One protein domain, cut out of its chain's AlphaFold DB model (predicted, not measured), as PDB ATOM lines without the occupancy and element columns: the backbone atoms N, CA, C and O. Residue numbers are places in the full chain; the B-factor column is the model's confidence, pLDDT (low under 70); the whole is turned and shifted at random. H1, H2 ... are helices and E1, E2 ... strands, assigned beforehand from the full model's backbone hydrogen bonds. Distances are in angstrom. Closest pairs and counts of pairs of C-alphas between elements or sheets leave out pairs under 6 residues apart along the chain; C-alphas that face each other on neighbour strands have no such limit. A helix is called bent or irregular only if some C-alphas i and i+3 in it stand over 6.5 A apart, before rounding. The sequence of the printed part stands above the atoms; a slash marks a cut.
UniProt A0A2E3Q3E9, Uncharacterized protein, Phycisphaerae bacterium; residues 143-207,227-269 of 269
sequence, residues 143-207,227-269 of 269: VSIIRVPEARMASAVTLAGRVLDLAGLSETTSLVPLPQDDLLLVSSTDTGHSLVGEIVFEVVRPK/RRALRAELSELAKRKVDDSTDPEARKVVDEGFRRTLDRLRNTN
ATOM      1  N   VAL A 143     -76.212 -36.430 -28.187       64.19
ATOM      2  CA  VAL A 143     -77.463 -37.200 -28.202       64.19
ATOM      3  C   VAL A 143     -77.488 -38.132 -26.998       64.19
ATOM      4  O   VAL A 143     -76.594 -38.956 -26.810       64.19
ATOM      5  N   SER A 144     -78.537 -38.027 -26.190       62.78
ATOM      6  CA  SER A 144     -78.831 -38.940 -25.092       62.78
ATOM      7  C   SER A 144     -80.074 -39.770 -25.388       62.78
ATOM      8  O   SER A 144     -80.994 -39.343 -26.088       62.78
ATOM      9  N   ILE A 145     -80.094 -40.987 -24.850       69.94
ATOM     10  CA  ILE A 145     -81.208 -41.913 -25.011       69.94
ATOM     11  C   ILE A 145     -81.790 -42.201 -23.640       69.94
ATOM     12  O   ILE A 145     -81.082 -42.635 -22.730       69.94
ATOM     13  N   ILE A 146     -83.085 -41.952 -23.490       74.94
ATOM     14  CA  ILE A 146     -83.777 -42.081 -22.216       74.94
ATOM     15  C   ILE A 146     -84.894 -43.107 -22.364       74.94
ATOM     16  O   ILE A 146     -85.739 -42.995 -23.246       74.94
ATOM     17  N   ARG A 147     -84.925 -44.099 -21.472       73.50
ATOM     18  CA  ARG A 147     -86.017 -45.079 -21.437       73.50
ATOM     19  C   ARG A 147     -87.291 -44.437 -20.896       73.50
ATOM     20  O   ARG A 147     -87.306 -43.920 -19.775       73.50
ATOM     21  N   VAL A 148     -88.368 -44.510 -21.669       72.06
ATOM     22  CA  VAL A 148     -89.698 -44.025 -21.303       72.06
ATOM     23  C   VAL A 148     -90.724 -45.075 -21.715       72.06
ATOM     24  O   VAL A 148     -90.886 -45.296 -22.908       72.06
ATOM     25  N   PRO A 149     -91.471 -45.672 -20.769       77.19
ATOM     26  CA  PRO A 149     -92.542 -46.600 -21.112       77.19
ATOM     27  C   PRO A 149     -93.531 -45.968 -22.097       77.19
ATOM     28  O   PRO A 149     -93.924 -44.814 -21.897       77.19
ATOM     29  N   GLU A 150     -94.001 -46.727 -23.083       81.00
ATOM     30  CA  GLU A 150     -94.922 -46.293 -24.137       81.00
ATOM     31  C   GLU A 150     -96.113 -45.510 -23.556       81.00
ATOM     32  O   GLU A 150     -96.401 -44.374 -23.944       81.00
ATOM     33  N   ALA A 151     -96.728 -46.054 -22.499       81.38
ATOM     34  CA  ALA A 151     -97.863 -45.456 -21.790       81.38
ATOM     35  C   ALA A 151     -97.574 -44.073 -21.164       81.38
ATOM     36  O   ALA A 151     -98.491 -43.358 -20.744       81.38
ATOM     37  N   ARG A 152     -96.300 -43.697 -21.035       81.44
ATOM     38  CA  ARG A 152     -95.814 -42.436 -20.461       81.44
ATOM     39  C   ARG A 152     -95.121 -41.538 -21.485       81.44
ATOM     40  O   ARG A 152     -94.970 -40.351 -21.191       81.44
ATOM     41  N   MET A 153     -94.792 -42.048 -22.673       84.56
ATOM     42  CA  MET A 153     -94.055 -41.347 -23.729       84.56
ATOM     43  C   MET A 153     -94.677 -39.991 -24.075       84.56
ATOM     44  O   MET A 153     -94.035 -38.952 -23.941       84.56
ATOM     45  N   ALA A 154     -95.970 -39.969 -24.408       82.56
ATOM     46  CA  ALA A 154     -96.664 -38.734 -24.775       82.56
ATOM     47  C   ALA A 154     -96.642 -37.677 -23.653       82.56
ATOM     48  O   ALA A 154     -96.515 -36.479 -23.917       82.56
ATOM     49  N   SER A 155     -96.736 -38.112 -22.390       82.44
ATOM     50  CA  SER A 155     -96.671 -37.211 -21.231       82.44
ATOM     51  C   SER A 155     -95.259 -36.671 -21.014       82.44
ATOM     52  O   SER A 155     -95.110 -35.481 -20.738       82.44
ATOM     53  N   ALA A 156     -94.244 -37.526 -21.163       81.75
ATOM     54  CA  ALA A 156     -92.842 -37.146 -21.053       81.75
ATOM     55  C   ALA A 156     -92.460 -36.130 -22.134       81.75
ATOM     56  O   ALA A 156     -91.986 -35.053 -21.790       81.75
ATOM     57  N   VAL A 157     -92.772 -36.405 -23.405       84.25
ATOM     58  CA  VAL A 157     -92.490 -35.500 -24.534       84.25
ATOM     59  C   VAL A 157     -93.208 -34.163 -24.365       84.25
ATOM     60  O   VAL A 157     -92.588 -33.109 -24.474       84.25
ATOM     61  N   THR A 158     -94.504 -34.180 -24.035       84.56
ATOM     62  CA  THR A 158     -95.285 -32.942 -23.867       84.56
ATOM     63  C   THR A 158     -94.745 -32.077 -22.729       84.56
ATOM     64  O   THR A 158     -94.726 -30.849 -22.831       84.56
ATOM     65  N   LEU A 159     -94.355 -32.696 -21.612       83.00
ATOM     66  CA  LEU A 159     -93.833 -31.967 -20.460       83.00
ATOM     67  C   LEU A 159     -92.406 -31.474 -20.716       83.00
ATOM     68  O   LEU A 159     -92.123 -30.318 -20.411       83.00
ATOM     69  N   ALA A 160     -91.556 -32.310 -21.317       85.00
ATOM     70  CA  ALA A 160     -90.195 -31.960 -21.701       85.00
ATOM     71  C   ALA A 160     -90.184 -30.785 -22.679       85.00
ATOM     72  O   ALA A 160     -89.573 -29.768 -22.369       85.00
ATOM     73  N   GLY A 161     -90.954 -30.857 -23.770       81.00
ATOM     74  CA  GLY A 161     -91.061 -29.769 -24.747       81.00
ATOM     75  C   GLY A 161     -91.456 -28.440 -24.100       81.00
ATOM     76  O   GLY A 161     -90.774 -27.439 -24.272       81.00
ATOM     77  N   ARG A 162     -92.476 -28.439 -23.231       82.94
ATOM     78  CA  ARG A 162     -92.893 -27.215 -22.522       82.94
ATOM     79  C   ARG A 162     -91.827 -26.654 -21.592       82.94
ATOM     80  O   ARG A 162     -91.735 -25.441 -21.450       82.94
ATOM     81  N   VAL A 163     -91.087 -27.505 -20.886       80.31
ATOM     82  CA  VAL A 163     -90.023 -27.026 -19.996       80.31
ATOM     83  C   VAL A 163     -88.861 -26.470 -20.811       80.31
ATOM     84  O   VAL A 163     -88.337 -25.423 -20.444       80.31
ATOM     85  N   LEU A 164     -88.504 -27.116 -21.921       81.75
ATOM     86  CA  LEU A 164     -87.462 -26.645 -22.833       81.75
ATOM     87  C   LEU A 164     -87.836 -25.299 -23.470       81.75
ATOM     88  O   LEU A 164     -87.010 -24.390 -23.462       81.75
ATOM     89  N   ASP A 165     -89.089 -25.124 -23.906       79.44
ATOM     90  CA  ASP A 165     -89.615 -23.837 -24.390       79.44
ATOM     91  C   ASP A 165     -89.460 -22.737 -23.323       79.44
ATOM     92  O   ASP A 165     -89.011 -21.626 -23.600       79.44
ATOM     93  N   LEU A 166     -89.814 -23.041 -22.068       75.88
ATOM     94  CA  LEU A 166     -89.711 -22.088 -20.957       75.88
ATOM     95  C   LEU A 166     -88.262 -21.762 -20.578       75.88
ATOM     96  O   LEU A 166     -87.997 -20.658 -20.093       75.88
ATOM     97  N   ALA A 167     -87.362 -22.723 -20.772       72.62
ATOM     98  CA  ALA A 167     -85.931 -22.608 -20.535       72.62
ATOM     99  C   ALA A 167     -85.189 -21.915 -21.693       72.62
ATOM    100  O   ALA A 167     -84.017 -21.592 -21.539       72.62
ATOM    101  N   GLY A 168     -85.855 -21.666 -22.828       78.38
ATOM    102  CA  GLY A 168     -85.221 -21.113 -24.029       78.38
ATOM    103  C   GLY A 168     -84.306 -22.107 -24.752       78.38
ATOM    104  O   GLY A 168     -83.439 -21.687 -25.506       78.38
ATOM    105  N   LEU A 169     -84.488 -23.409 -24.513       77.94
ATOM    106  CA  LEU A 169     -83.690 -24.495 -25.097       77.94
ATOM    107  C   LEU A 169     -84.422 -25.222 -26.236       77.94
ATOM    108  O   LEU A 169     -83.872 -26.112 -26.864       77.94
ATOM    109  N   SER A 170     -85.665 -24.852 -26.538       78.44
ATOM    110  CA  SER A 170     -86.471 -25.501 -27.581       78.44
ATOM    111  C   SER A 170     -85.873 -25.427 -28.988       78.44
ATOM    112  O   SER A 170     -86.163 -26.284 -29.813       78.44
ATOM    113  N   GLU A 171     -85.059 -24.410 -29.277       72.31
ATOM    114  CA  GLU A 171     -84.388 -24.258 -30.577       72.31
ATOM    115  C   GLU A 171     -83.126 -25.122 -30.695       72.31
ATOM    116  O   GLU A 171     -82.690 -25.426 -31.802       72.31
ATOM    117  N   THR A 172     -82.547 -25.531 -29.563       65.69
ATOM    118  CA  THR A 172     -81.302 -26.312 -29.484       65.69
ATOM    119  C   THR A 172     -81.520 -27.736 -28.981       65.69
ATOM    120  O   THR A 172     -80.573 -28.521 -28.947       65.69
ATOM    121  N   THR A 173     -82.757 -28.086 -28.616       71.88
ATOM    122  CA  THR A 173     -83.137 -29.416 -28.145       71.88
ATOM    123  C   THR A 173     -84.155 -30.076 -29.073       71.88
ATOM    124  O   THR A 173     -85.257 -29.568 -29.268       71.88
ATOM    125  N   SER A 174     -83.830 -31.268 -29.573       74.56
ATOM    126  CA  SER A 174     -84.753 -32.130 -30.319       74.56
ATOM    127  C   SER A 174     -85.177 -33.333 -29.482       74.56
ATOM    128  O   SER A 174     -84.350 -33.953 -28.813       74.56
ATOM    129  N   LEU A 175     -86.469 -33.671 -29.529       73.19
ATOM    130  CA  LEU A 175     -87.066 -34.826 -28.855       73.19
ATOM    131  C   LEU A 175     -87.673 -35.758 -29.902       73.19
ATOM    132  O   LEU A 175     -88.664 -35.400 -30.540       73.19
ATOM    133  N   VAL A 176     -87.125 -36.962 -30.040       77.06
ATOM    134  CA  VAL A 176     -87.631 -37.977 -30.973       77.06
ATOM    135  C   VAL A 176     -88.152 -39.172 -30.173       77.06
ATOM    136  O   VAL A 176     -87.355 -39.946 -29.638       77.06
ATOM    137  N   PRO A 177     -89.482 -39.320 -30.027       69.94
ATOM    138  CA  PRO A 177     -90.056 -40.473 -29.350       69.94
ATOM    139  C   PRO A 177     -90.027 -41.712 -30.248       69.94
ATOM    140  O   PRO A 177     -90.498 -41.670 -31.382       69.94
ATOM    141  N   LEU A 178     -89.569 -42.827 -29.686       70.12
ATOM    142  CA  LEU A 178     -89.631 -44.173 -30.251       70.12
ATOM    143  C   LEU A 178     -90.528 -45.026 -29.335       70.12
ATOM    144  O   LEU A 178     -90.043 -45.738 -28.454       70.12
ATOM    145  N   PRO A 179     -91.863 -44.885 -29.450       70.88
ATOM    146  CA  PRO A 179     -92.807 -45.497 -28.514       70.88
ATOM    147  C   PRO A 179     -92.793 -47.028 -28.550       70.88
ATOM    148  O   PRO A 179     -93.057 -47.635 -27.522       70.88
ATOM    149  N   GLN A 180     -92.473 -47.632 -29.696       66.75
ATOM    150  CA  GLN A 180     -92.404 -49.089 -29.860       66.75
ATOM    151  C   GLN A 180     -91.224 -49.709 -29.093       66.75
ATOM    152  O   GLN A 180     -91.314 -50.856 -28.670       66.75
ATOM    153  N   ASP A 181     -90.172 -48.923 -28.842       55.59
ATOM    154  CA  ASP A 181     -88.941 -49.364 -28.177       55.59
ATOM    155  C   ASP A 181     -88.842 -48.912 -26.710       55.59
ATOM    156  O   ASP A 181     -87.837 -49.160 -26.042       55.59
ATOM    157  N   ASP A 182     -89.857 -48.211 -26.189       74.00
ATOM    158  CA  ASP A 182     -89.802 -47.506 -24.902       74.00
ATOM    159  C   ASP A 182     -88.624 -46.502 -24.807       74.00
ATOM    160  O   ASP A 182     -88.018 -46.337 -23.740       74.00
ATOM    161  N   LEU A 183     -88.270 -45.812 -25.903       69.75
ATOM    162  CA  LEU A 183     -87.129 -44.883 -25.955       69.75
ATOM    163  C   LEU A 183     -87.522 -43.456 -26.349       69.75
ATOM    164  O   LEU A 183     -88.386 -43.215 -27.187       69.75
ATOM    165  N   LEU A 184     -86.825 -42.486 -25.769       71.31
ATOM    166  CA  LEU A 184     -86.843 -41.085 -26.161       71.31
ATOM    167  C   LEU A 184     -85.413 -40.666 -26.494       71.31
ATOM    168  O   LEU A 184     -84.557 -40.647 -25.606       71.31
ATOM    169  N   LEU A 185     -85.161 -40.321 -27.756       73.25
ATOM    170  CA  LEU A 185     -83.906 -39.692 -28.154       73.25
ATOM    171  C   LEU A 185     -83.999 -38.197 -27.862       73.25
ATOM    172  O   LEU A 185     -84.985 -37.542 -28.212       73.25
ATOM    173  N   VAL A 186     -82.967 -37.662 -27.224       72.19
ATOM    174  CA  VAL A 186     -82.840 -36.243 -26.906       72.19
ATOM    175  C   VAL A 186     -81.530 -35.773 -27.504       72.19
ATOM    176  O   VAL A 186     -80.481 -36.265 -27.110       72.19
ATOM    177  N   SER A 187     -81.580 -34.850 -28.454       76.75
ATOM    178  CA  SER A 187     -80.388 -34.144 -28.930       76.75
ATOM    179  C   SER A 187     -80.369 -32.779 -28.273       76.75
ATOM    180  O   SER A 187     -81.340 -32.043 -28.431       76.75
ATOM    181  N   SER A 188     -79.349 -32.471 -27.476       75.50
ATOM    182  CA  SER A 188     -79.269 -31.220 -26.721       75.50
ATOM    183  C   SER A 188     -77.862 -30.952 -26.183       75.50
ATOM    184  O   SER A 188     -76.990 -31.816 -26.197       75.50
ATOM    185  N   THR A 189     -77.661 -29.759 -25.626       75.19
ATOM    186  CA  THR A 189     -76.578 -29.487 -24.670       75.19
ATOM    187  C   THR A 189     -76.760 -30.281 -23.368       75.19
ATOM    188  O   THR A 189     -77.875 -30.719 -23.048       75.19
ATOM    189  N   ASP A 190     -75.695 -30.404 -22.573       69.88
ATOM    190  CA  ASP A 190     -75.699 -31.078 -21.263       69.88
ATOM    191  C   ASP A 190     -76.833 -30.595 -20.343       69.88
ATOM    192  O   ASP A 190     -77.502 -31.386 -19.670       69.88
ATOM    193  N   THR A 191     -77.100 -29.288 -20.351       73.00
ATOM    194  CA  THR A 191     -78.173 -28.671 -19.563       73.00
ATOM    195  C   THR A 191     -79.553 -29.158 -20.002       73.00
ATOM    196  O   THR A 191     -80.389 -29.495 -19.159       73.00
ATOM    197  N   GLY A 192     -79.803 -29.248 -21.311       74.75
ATOM    198  CA  GLY A 192     -81.075 -29.763 -21.812       74.75
ATOM    199  C   GLY A 192     -81.226 -31.268 -21.586       74.75
ATOM    200  O   GLY A 192     -82.304 -31.702 -21.177       74.75
ATOM    201  N   HIS A 193     -80.152 -32.058 -21.703       72.62
ATOM    202  CA  HIS A 193     -80.163 -33.475 -21.314       72.62
ATOM    203  C   HIS A 193     -80.536 -33.674 -19.848       72.62
ATOM    204  O   HIS A 193     -81.410 -34.483 -19.532       72.62
ATOM    205  N   SER A 194     -79.920 -32.898 -18.956       75.88
ATOM    206  CA  SER A 194     -80.220 -32.928 -17.525       75.88
ATOM    207  C   SER A 194     -81.691 -32.599 -17.250       75.88
ATOM    208  O   SER A 194     -82.376 -33.338 -16.538       75.88
ATOM    209  N   LEU A 195     -82.223 -31.543 -17.879       78.81
ATOM    210  CA  LEU A 195     -83.627 -31.148 -17.734       78.81
ATOM    211  C   LEU A 195     -84.589 -32.234 -18.223       78.81
ATOM    212  O   LEU A 195     -85.533 -32.579 -17.508       78.81
ATOM    213  N   VAL A 196     -84.359 -32.802 -19.410       78.44
ATOM    214  CA  VAL A 196     -85.233 -33.855 -19.944       78.44
ATOM    215  C   VAL A 196     -85.147 -35.122 -19.095       78.44
ATOM    216  O   VAL A 196     -86.183 -35.714 -18.788       78.44
ATOM    217  N   GLY A 197     -83.951 -35.490 -18.631       73.44
ATOM    218  CA  GLY A 197     -83.740 -36.612 -17.719       73.44
ATOM    219  C   GLY A 197     -84.532 -36.481 -16.416       73.44
ATOM    220  O   GLY A 197     -85.218 -37.424 -16.018       73.44
ATOM    221  N   GLU A 198     -84.514 -35.308 -15.775       76.62
ATOM    222  CA  GLU A 198     -85.294 -35.058 -14.553       76.62
ATOM    223  C   GLU A 198     -86.807 -35.145 -14.791       76.62
ATOM    224  O   GLU A 198     -87.541 -35.709 -13.977       76.62
ATOM    225  N   ILE A 199     -87.281 -34.615 -15.921       80.44
ATOM    226  CA  ILE A 199     -88.700 -34.641 -16.284       80.44
ATOM    227  C   ILE A 199     -89.163 -36.071 -16.532       80.44
ATOM    228  O   ILE A 199     -90.184 -36.493 -15.985       80.44
ATOM    229  N   VAL A 200     -88.411 -36.826 -17.335       78.88
ATOM    230  CA  VAL A 200     -88.703 -38.233 -17.604       78.88
ATOM    231  C   VAL A 200     -88.702 -39.022 -16.300       78.88
ATOM    232  O   VAL A 200     -89.656 -39.758 -16.042       78.88
ATOM    233  N   PHE A 201     -87.695 -38.826 -15.445       78.50
ATOM    234  CA  PHE A 201     -87.631 -39.486 -14.146       78.50
ATOM    235  C   PHE A 201     -88.903 -39.237 -13.328       78.50
ATOM    236  O   PHE A 201     -89.512 -40.190 -12.847       78.50
ATOM    237  N   GLU A 202     -89.375 -37.991 -13.223       75.69
ATOM    238  CA  GLU A 202     -90.592 -37.676 -12.464       75.69
ATOM    239  C   GLU A 202     -91.893 -38.163 -13.130       75.69
ATOM    240  O   GLU A 202     -92.862 -38.496 -12.438       75.69
ATOM    241  N   VAL A 203     -91.936 -38.261 -14.459       77.75
ATOM    242  CA  VAL A 203     -93.082 -38.828 -15.189       77.75
ATOM    243  C   VAL A 203     -93.168 -40.346 -15.003       77.75
ATOM    244  O   VAL A 203     -94.264 -40.884 -14.823       77.75
ATOM    245  N   VAL A 204     -92.025 -41.033 -15.029       75.50
ATOM    246  CA  VAL A 204     -91.935 -42.495 -14.903       75.50
ATOM    247  C   VAL A 204     -92.017 -42.942 -13.442       75.50
ATOM    248  O   VAL A 204     -92.500 -44.041 -13.157       75.50
ATOM    249  N   ARG A 205     -91.613 -42.086 -12.495       76.19
ATOM    250  CA  ARG A 205     -91.614 -42.395 -11.064       76.19
ATOM    251  C   ARG A 205     -92.992 -42.890 -10.605       76.19
ATOM    252  O   ARG A 205     -93.971 -42.141 -10.723       76.19
ATOM    253  N   PRO A 206     -93.082 -44.088  -9.992       61.06
ATOM    254  CA  PRO A 206     -94.330 -44.597  -9.440       61.06
ATOM    255  C   PRO A 206     -94.951 -43.550  -8.518       61.06
ATOM    256  O   PRO A 206     -94.252 -42.966  -7.683       61.06
ATOM    257  N   LYS A 207     -96.258 -43.287  -8.656       58.84
ATOM    258  CA  LYS A 207     -96.969 -42.468  -7.667       58.84
ATOM    259  C   LYS A 207     -96.740 -43.139  -6.313       58.84
ATOM    260  O   LYS A 207     -97.208 -44.258  -6.107       58.84
ATOM    261  N   ARG A 227    -102.757 -23.215  -9.926       71.25
ATOM    262  CA  ARG A 227    -102.098 -23.928 -11.027       71.25
ATOM    263  C   ARG A 227    -101.260 -23.002 -11.914       71.25
ATOM    264  O   ARG A 227    -100.195 -23.406 -12.378       71.25
ATOM    265  N   ARG A 228    -101.732 -21.779 -12.178       75.62
ATOM    266  CA  ARG A 228    -100.963 -20.765 -12.919       75.62
ATOM    267  C   ARG A 228     -99.725 -20.330 -12.138       75.62
ATOM    268  O   ARG A 228     -98.660 -20.242 -12.741       75.62
ATOM    269  N   ALA A 229     -99.843 -20.150 -10.823       76.31
ATOM    270  CA  ALA A 229     -98.724 -19.802  -9.951       76.31
ATOM    271  C   ALA A 229     -97.620 -20.872  -9.979       76.31
ATOM    272  O   ALA A 229     -96.466 -20.543 -10.227       76.31
ATOM    273  N   LEU A 230     -97.981 -22.157  -9.859       77.75
ATOM    274  CA  LEU A 230     -97.013 -23.260  -9.939       77.75
ATOM    275  C   LEU A 230     -96.304 -23.338 -11.301       77.75
ATOM    276  O   LEU A 230     -95.130 -23.683 -11.369       77.75
ATOM    277  N   ARG A 231     -96.994 -23.008 -12.402       77.31
ATOM    278  CA  ARG A 231     -96.365 -22.934 -13.734       77.31
ATOM    279  C   ARG A 231     -95.393 -21.760 -13.851       77.31
ATOM    280  O   ARG A 231     -94.354 -21.911 -14.484       77.31
ATOM    281  N   ALA A 232     -95.733 -20.612 -13.269       78.06
ATOM    282  CA  ALA A 232     -94.860 -19.442 -13.254       78.06
ATOM    283  C   ALA A 232     -93.598 -19.698 -12.412       78.06
ATOM    284  O   ALA A 232     -92.498 -19.422 -12.878       78.06
ATOM    285  N   GLU A 233     -93.754 -20.312 -11.236       80.00
ATOM    286  CA  GLU A 233     -92.645 -20.727 -10.367       80.00
ATOM    287  C   GLU A 233     -91.729 -21.737 -11.077       80.00
ATOM    288  O   GLU A 233     -90.512 -21.564 -11.101       80.00
ATOM    289  N   LEU A 234     -92.306 -22.738 -11.755       80.94
ATOM    290  CA  LEU A 234     -91.543 -23.691 -12.565       80.94
ATOM    291  C   LEU A 234     -90.746 -22.990 -13.677       80.94
ATOM    292  O   LEU A 234     -89.592 -23.332 -13.916       80.94
ATOM    293  N   SER A 235     -91.357 -22.011 -14.352       75.31
ATOM    294  CA  SER A 235     -90.695 -21.243 -15.411       75.31
ATOM    295  C   SER A 235     -89.523 -20.422 -14.879       75.31
ATOM    296  O   SER A 235     -88.479 -20.375 -15.524       75.31
ATOM    297  N   GLU A 236     -89.673 -19.786 -13.717       81.50
ATOM    298  CA  GLU A 236     -88.598 -19.000 -13.114       81.50
ATOM    299  C   GLU A 236     -87.416 -19.889 -12.706       81.50
ATOM    300  O   GLU A 236     -86.261 -19.568 -12.986       81.50
ATOM    301  N   LEU A 237     -87.708 -21.045 -12.105       81.62
ATOM    302  CA  LEU A 237     -86.694 -22.011 -11.691       81.62
ATOM    303  C   LEU A 237     -85.983 -22.647 -12.892       81.62
ATOM    304  O   LEU A 237     -84.764 -22.789 -12.860       81.62
ATOM    305  N   ALA A 238     -86.709 -22.958 -13.973       75.12
ATOM    306  CA  ALA A 238     -86.118 -23.462 -15.212       75.12
ATOM    307  C   ALA A 238     -85.112 -22.465 -15.804       75.12
ATOM    308  O   ALA A 238     -83.993 -22.845 -16.128       75.12
ATOM    309  N   LYS A 239     -85.471 -21.175 -15.867       77.75
ATOM    310  CA  LYS A 239     -84.573 -20.117 -16.361       77.75
ATOM    311  C   LYS A 239     -83.317 -19.976 -15.507       77.75
ATOM    312  O   LYS A 239     -82.225 -19.870 -16.047       77.75
ATOM    313  N   ARG A 240     -83.456 -20.033 -14.179       78.00
ATOM    314  CA  ARG A 240     -82.311 -19.977 -13.256       78.00
ATOM    315  C   ARG A 240     -81.394 -21.203 -13.352       78.00
ATOM    316  O   ARG A 240     -80.214 -21.071 -13.058       78.00
ATOM    317  N   LYS A 241     -81.896 -22.377 -13.765       75.25
ATOM    318  CA  LYS A 241     -81.044 -23.562 -14.014       75.25
ATOM    319  C   LYS A 241     -80.145 -23.401 -15.237       75.25
ATOM    320  O   LYS A 241     -79.064 -23.975 -15.247       75.25
ATOM    321  N   VAL A 242     -80.595 -22.649 -16.241       71.50
ATOM    322  CA  VAL A 242     -79.835 -22.385 -17.476       71.50
ATOM    323  C   VAL A 242     -78.872 -21.202 -17.310       71.50
ATOM    324  O   VAL A 242     -77.932 -21.059 -18.079       71.50
ATOM    325  N   ASP A 243     -79.075 -20.351 -16.302       74.12
ATOM    326  CA  ASP A 243     -78.218 -19.191 -16.064       74.12
ATOM    327  C   ASP A 243     -76.861 -19.591 -15.457       74.12
ATOM    328  O   ASP A 243     -76.739 -19.876 -14.256       74.12
ATOM    329  N   ASP A 244     -75.825 -19.545 -16.296       63.16
ATOM    330  CA  ASP A 244     -74.445 -19.858 -15.934       63.16
ATOM    331  C   ASP A 244     -73.861 -18.956 -14.843       63.16
ATOM    332  O   ASP A 244     -72.925 -19.361 -14.149       63.16
ATOM    333  N   SER A 245     -74.438 -17.772 -14.623       71.44
ATOM    334  CA  SER A 245     -74.007 -16.848 -13.571       71.44
ATOM    335  C   SER A 245     -74.479 -17.246 -12.165       71.44
ATOM    336  O   SER A 245     -74.054 -16.648 -11.174       71.44
ATOM    337  N   THR A 246     -75.322 -18.279 -12.052       72.69
ATOM    338  CA  THR A 246     -75.867 -18.742 -10.770       72.69
ATOM    339  C   THR A 246     -74.812 -19.472  -9.936       72.69
ATOM    340  O   THR A 246     -74.231 -20.466 -10.378       72.69
ATOM    341  N   ASP A 247     -74.629 -19.019  -8.692       77.50
ATOM    342  CA  ASP A 247     -73.723 -19.612  -7.701       77.50
ATOM    343  C   ASP A 247     -74.026 -21.109  -7.440       77.50
ATOM    344  O   ASP A 247     -75.201 -21.478  -7.335       77.50
ATOM    345  N   PRO A 248     -73.022 -22.001  -7.301       70.38
ATOM    346  CA  PRO A 248     -73.248 -23.441  -7.141       70.38
ATOM    347  C   PRO A 248     -74.113 -23.843  -5.937       70.38
ATOM    348  O   PRO A 248     -74.862 -24.818  -6.021       70.38
ATOM    349  N   GLU A 249     -74.050 -23.109  -4.823       68.50
ATOM    350  CA  GLU A 249     -74.921 -23.365  -3.668       68.50
ATOM    351  C   GLU A 249     -76.363 -22.914  -3.946       68.50
ATOM    352  O   GLU A 249     -77.315 -23.604  -3.576       68.50
ATOM    353  N   ALA A 250     -76.543 -21.821  -4.695       72.00
ATOM    354  CA  ALA A 250     -77.855 -21.398  -5.175       72.00
ATOM    355  C   ALA A 250     -78.449 -22.387  -6.197       72.00
ATOM    356  O   ALA A 250     -79.653 -22.648  -6.147       72.00
ATOM    357  N   ARG A 251     -77.629 -23.007  -7.061       70.50
ATOM    358  CA  ARG A 251     -78.082 -24.031  -8.026       70.50
ATOM    359  C   ARG A 251     -78.736 -25.229  -7.337       70.50
ATOM    360  O   ARG A 251     -79.815 -25.636  -7.750       70.50
ATOM    361  N   LYS A 252     -78.173 -25.724  -6.226       74.00
ATOM    362  CA  LYS A 252     -78.780 -26.827  -5.450       74.00
ATOM    363  C   LYS A 252     -80.174 -26.479  -4.921       74.00
ATOM    364  O   LYS A 252     -81.076 -27.313  -4.953       74.00
ATOM    365  N   VAL A 253     -80.359 -25.248  -4.438       76.69
ATOM    366  CA  VAL A 253     -81.660 -24.765  -3.941       76.69
ATOM    367  C   VAL A 253     -82.665 -24.640  -5.088       76.69
ATOM    368  O   VAL A 253     -83.830 -25.011  -4.929       76.69
ATOM    369  N   VAL A 254     -82.214 -24.163  -6.253       78.44
ATOM    370  CA  VAL A 254     -83.028 -24.092  -7.473       78.44
ATOM    371  C   VAL A 254     -83.430 -25.496  -7.938       78.44
ATOM    372  O   VAL A 254     -84.606 -25.716  -8.218       78.44
ATOM    373  N   ASP A 255     -82.509 -26.461  -7.939       73.31
ATOM    374  CA  ASP A 255     -82.775 -27.856  -8.312       73.31
ATOM    375  C   ASP A 255     -83.818 -28.507  -7.404       73.31
ATOM    376  O   ASP A 255     -84.768 -29.147  -7.866       73.31
ATOM    377  N   GLU A 256     -83.679 -28.319  -6.093       78.56
ATOM    378  CA  GLU A 256     -84.620 -28.875  -5.130       78.56
ATOM    379  C   GLU A 256     -86.004 -28.213  -5.245       78.56
ATOM    380  O   GLU A 256     -87.033 -28.897  -5.202       78.56
ATOM    381  N   GLY A 257     -86.043 -26.893  -5.456       76.38
ATOM    382  CA  GLY A 257     -87.270 -26.144  -5.726       76.38
ATOM    383  C   GLY A 257     -87.961 -26.596  -7.014       76.38
ATOM    384  O   GLY A 257     -89.182 -26.782  -7.034       76.38
ATOM    385  N   PHE A 258     -87.186 -26.844  -8.068       82.06
ATOM    386  CA  PHE A 258     -87.684 -27.277  -9.370       82.06
ATOM    387  C   PHE A 258     -88.367 -28.647  -9.270       82.06
ATOM    388  O   PHE A 258     -89.534 -28.790  -9.649       82.06
ATOM    389  N   ARG A 259     -87.704 -29.627  -8.639       75.88
ATOM    390  CA  ARG A 259     -88.265 -30.970  -8.399       75.88
ATOM    391  C   ARG A 259     -89.533 -30.932  -7.542       75.88
ATOM    392  O   ARG A 259     -90.520 -31.590  -7.869       75.88
ATOM    393  N   ARG A 260     -89.548 -30.133  -6.465       76.94
ATOM    394  CA  ARG A 260     -90.741 -29.970  -5.606       76.94
ATOM    395  C   ARG A 260     -91.921 -29.366  -6.370       76.94
ATOM    396  O   ARG A 260     -93.060 -29.792  -6.173       76.94
ATOM    397  N   THR A 261     -91.660 -28.383  -7.230       80.06
ATOM    398  CA  THR A 261     -92.697 -27.711  -8.025       80.06
ATOM    399  C   THR A 261     -93.270 -28.650  -9.087       80.06
ATOM    400  O   THR A 261     -94.492 -28.711  -9.237       80.06
ATOM    401  N   LEU A 262     -92.427 -29.464  -9.739       76.00
ATOM    402  CA  LEU A 262     -92.863 -30.525 -10.658       76.00
ATOM    403  C   LEU A 262     -93.784 -31.550  -9.981       76.00
ATOM    404  O   LEU A 262     -94.868 -31.826 -10.499       76.00
ATOM    405  N   ASP A 263     -93.405 -32.080  -8.812       72.25
ATOM    406  CA  ASP A 263     -94.218 -33.086  -8.111       72.25
ATOM    407  C   ASP A 263     -95.570 -32.513  -7.646       72.25
ATOM    408  O   ASP A 263     -96.613 -33.160  -7.781       72.25
ATOM    409  N   ARG A 264     -95.606 -31.249  -7.196       72.38
ATOM    410  CA  ARG A 264     -96.872 -30.555  -6.899       72.38
ATOM    411  C   ARG A 264     -97.758 -30.453  -8.134       72.38
ATOM    412  O   ARG A 264     -98.938 -30.793  -8.058       72.38
ATOM    413  N   LEU A 265     -97.205 -30.047  -9.275       74.06
ATOM    414  CA  LEU A 265     -97.944 -29.920 -10.535       74.06
ATOM    415  C   LEU A 265     -98.493 -31.276 -11.014       74.06
ATOM    416  O   LEU A 265     -99.605 -31.335 -11.542       74.06
ATOM    417  N   ARG A 266     -97.755 -32.365 -10.759       64.62
ATOM    418  CA  ARG A 266     -98.162 -33.749 -11.044       64.62
ATOM    419  C   ARG A 266     -99.317 -34.225 -10.163       64.62
ATOM    420  O   ARG A 266    -100.248 -34.833 -10.677       64.62
ATOM    421  N   ASN A 267     -99.275 -33.943  -8.861       62.19
ATOM    422  CA  ASN A 267    -100.314 -34.348  -7.900       62.19
ATOM    423  C   ASN A 267    -101.595 -33.498  -7.990       62.19
ATOM    424  O   ASN A 267    -102.590 -33.801  -7.335       62.19
ATOM    425  N   THR A 268    -101.562 -32.440  -8.799       57.84
ATOM    426  CA  THR A 268    -102.683 -31.528  -9.058       57.84
ATOM    427  C   THR A 268    -103.531 -31.938 -10.281       57.84
ATOM    428  O   THR A 268    -104.597 -31.362 -10.500       57.84
ATOM    429  N   ASN A 269    -103.066 -32.906 -11.087       43.97
ATOM    430  CA  ASN A 269    -103.794 -33.523 -12.210       43.97
ATOM    431  C   ASN A 269    -104.447 -34.845 -11.786       43.97
ATOM    432  O   ASN A 269    -105.578 -35.090 -12.252       43.97
TER     433      ASN A 269
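Overview. This is residues 143 to 207 and 227 to 269 of the 269 residues of an uncharacterized protein of Phycisphaerae bacterium (UniProt A0A2E3Q3E9). A small sheet of three strands has two helices, H1 and H2, over one face and its other face bare; a helical hairpin, H3 and H4, lies beyond these two helices, away from the sheet, and meets them through parts of their lengths. The printed part has 108 residues, with named elements in the order E1 H1 E2 E3 H2 H3 H4, and its class is mostly helix. The sheet's order is E1 - E3 - E2, all antiparallel. The whole is compact, with a radius of gyration of the C-alphas of 13.4 A, and spans 40 by 30 by 21 A.

Along the chain. E1, residues 143 to 147, begins at C-alpha 143 (-77.463, -37.200, -28.202). H1, residues 150 to 167, is 25.6 A long and irregular: C-alphas 151 and 154 are 7.5 A apart. E2 is residues 174 to 178 and E3 residues 183 to 188, 15.8 A long. H2, residues 190 to 204, measures 20.8 A. After the cut, H3, residues 227 to 242, measures 23.2 A and begins at C-alpha 227 (-102.098, -23.928, -11.027). H4, residues 248 to 267, measures 29.2 A and ends at C-alpha 267 (-100.314, -34.348, -7.900).

Arrangement. E3 is the inner strand. It is antiparallel to E1 at 152 degrees, with N 144 and O 186 within hydrogen-bond range at 2.8 A. E2 and E3 form a hairpin at 169 degrees, with N 176 and O 185 2.9 A apart. E1, H1 and E2 make a split strand-helix-strand unit, two strands running the same way with E3 between them, and its crossover is right-handed. H1 and H2 are on the same face, making two layers with the sheet. H1 is over E3 and E2 at a height over the sheet of 9.6 A; H2 is over E1 and E3 at 9.5 A. Both run along the strands, at 0 degrees to E3 and 8 degrees to E1 on the local plane. H1 and H2 touch at a steep tilt of 40 degrees, opposite ways, the closest C-alphas being those of Ala 156 and Val 200, 5.5 A apart. H3 and H4, a helical hairpin, touch at a shallow tilt of 30 degrees, with C-alphas 237 and 258 closest at 5.8 A. Residues 163 to 167 of H1 touch H3, C-alphas 167 and 239 being closest at 5.0 A. H2 and H4 only just touch, with 3 pairs of C-alphas within 8 A, the closest being 202 and 263 at 7.3 A. Every O i to N i+4 pair is within hydrogen-bond range in H2 and H3, against 12 of 14 in H1 and 15 of 16 in H4.

Size, cuts and confidence. The two farthest C-alphas, those of Gln 180 and Asp 247, are 41.3 A apart. Residues 208 to 226 are not printed, and C-alphas 207 and 227 are 19.5 A apart across the cut. Of the links printed whole, none is long. Mean pLDDT of the printed part is 74.6; 17 residues are under 70, among them 143 to 145 and 266 to 269.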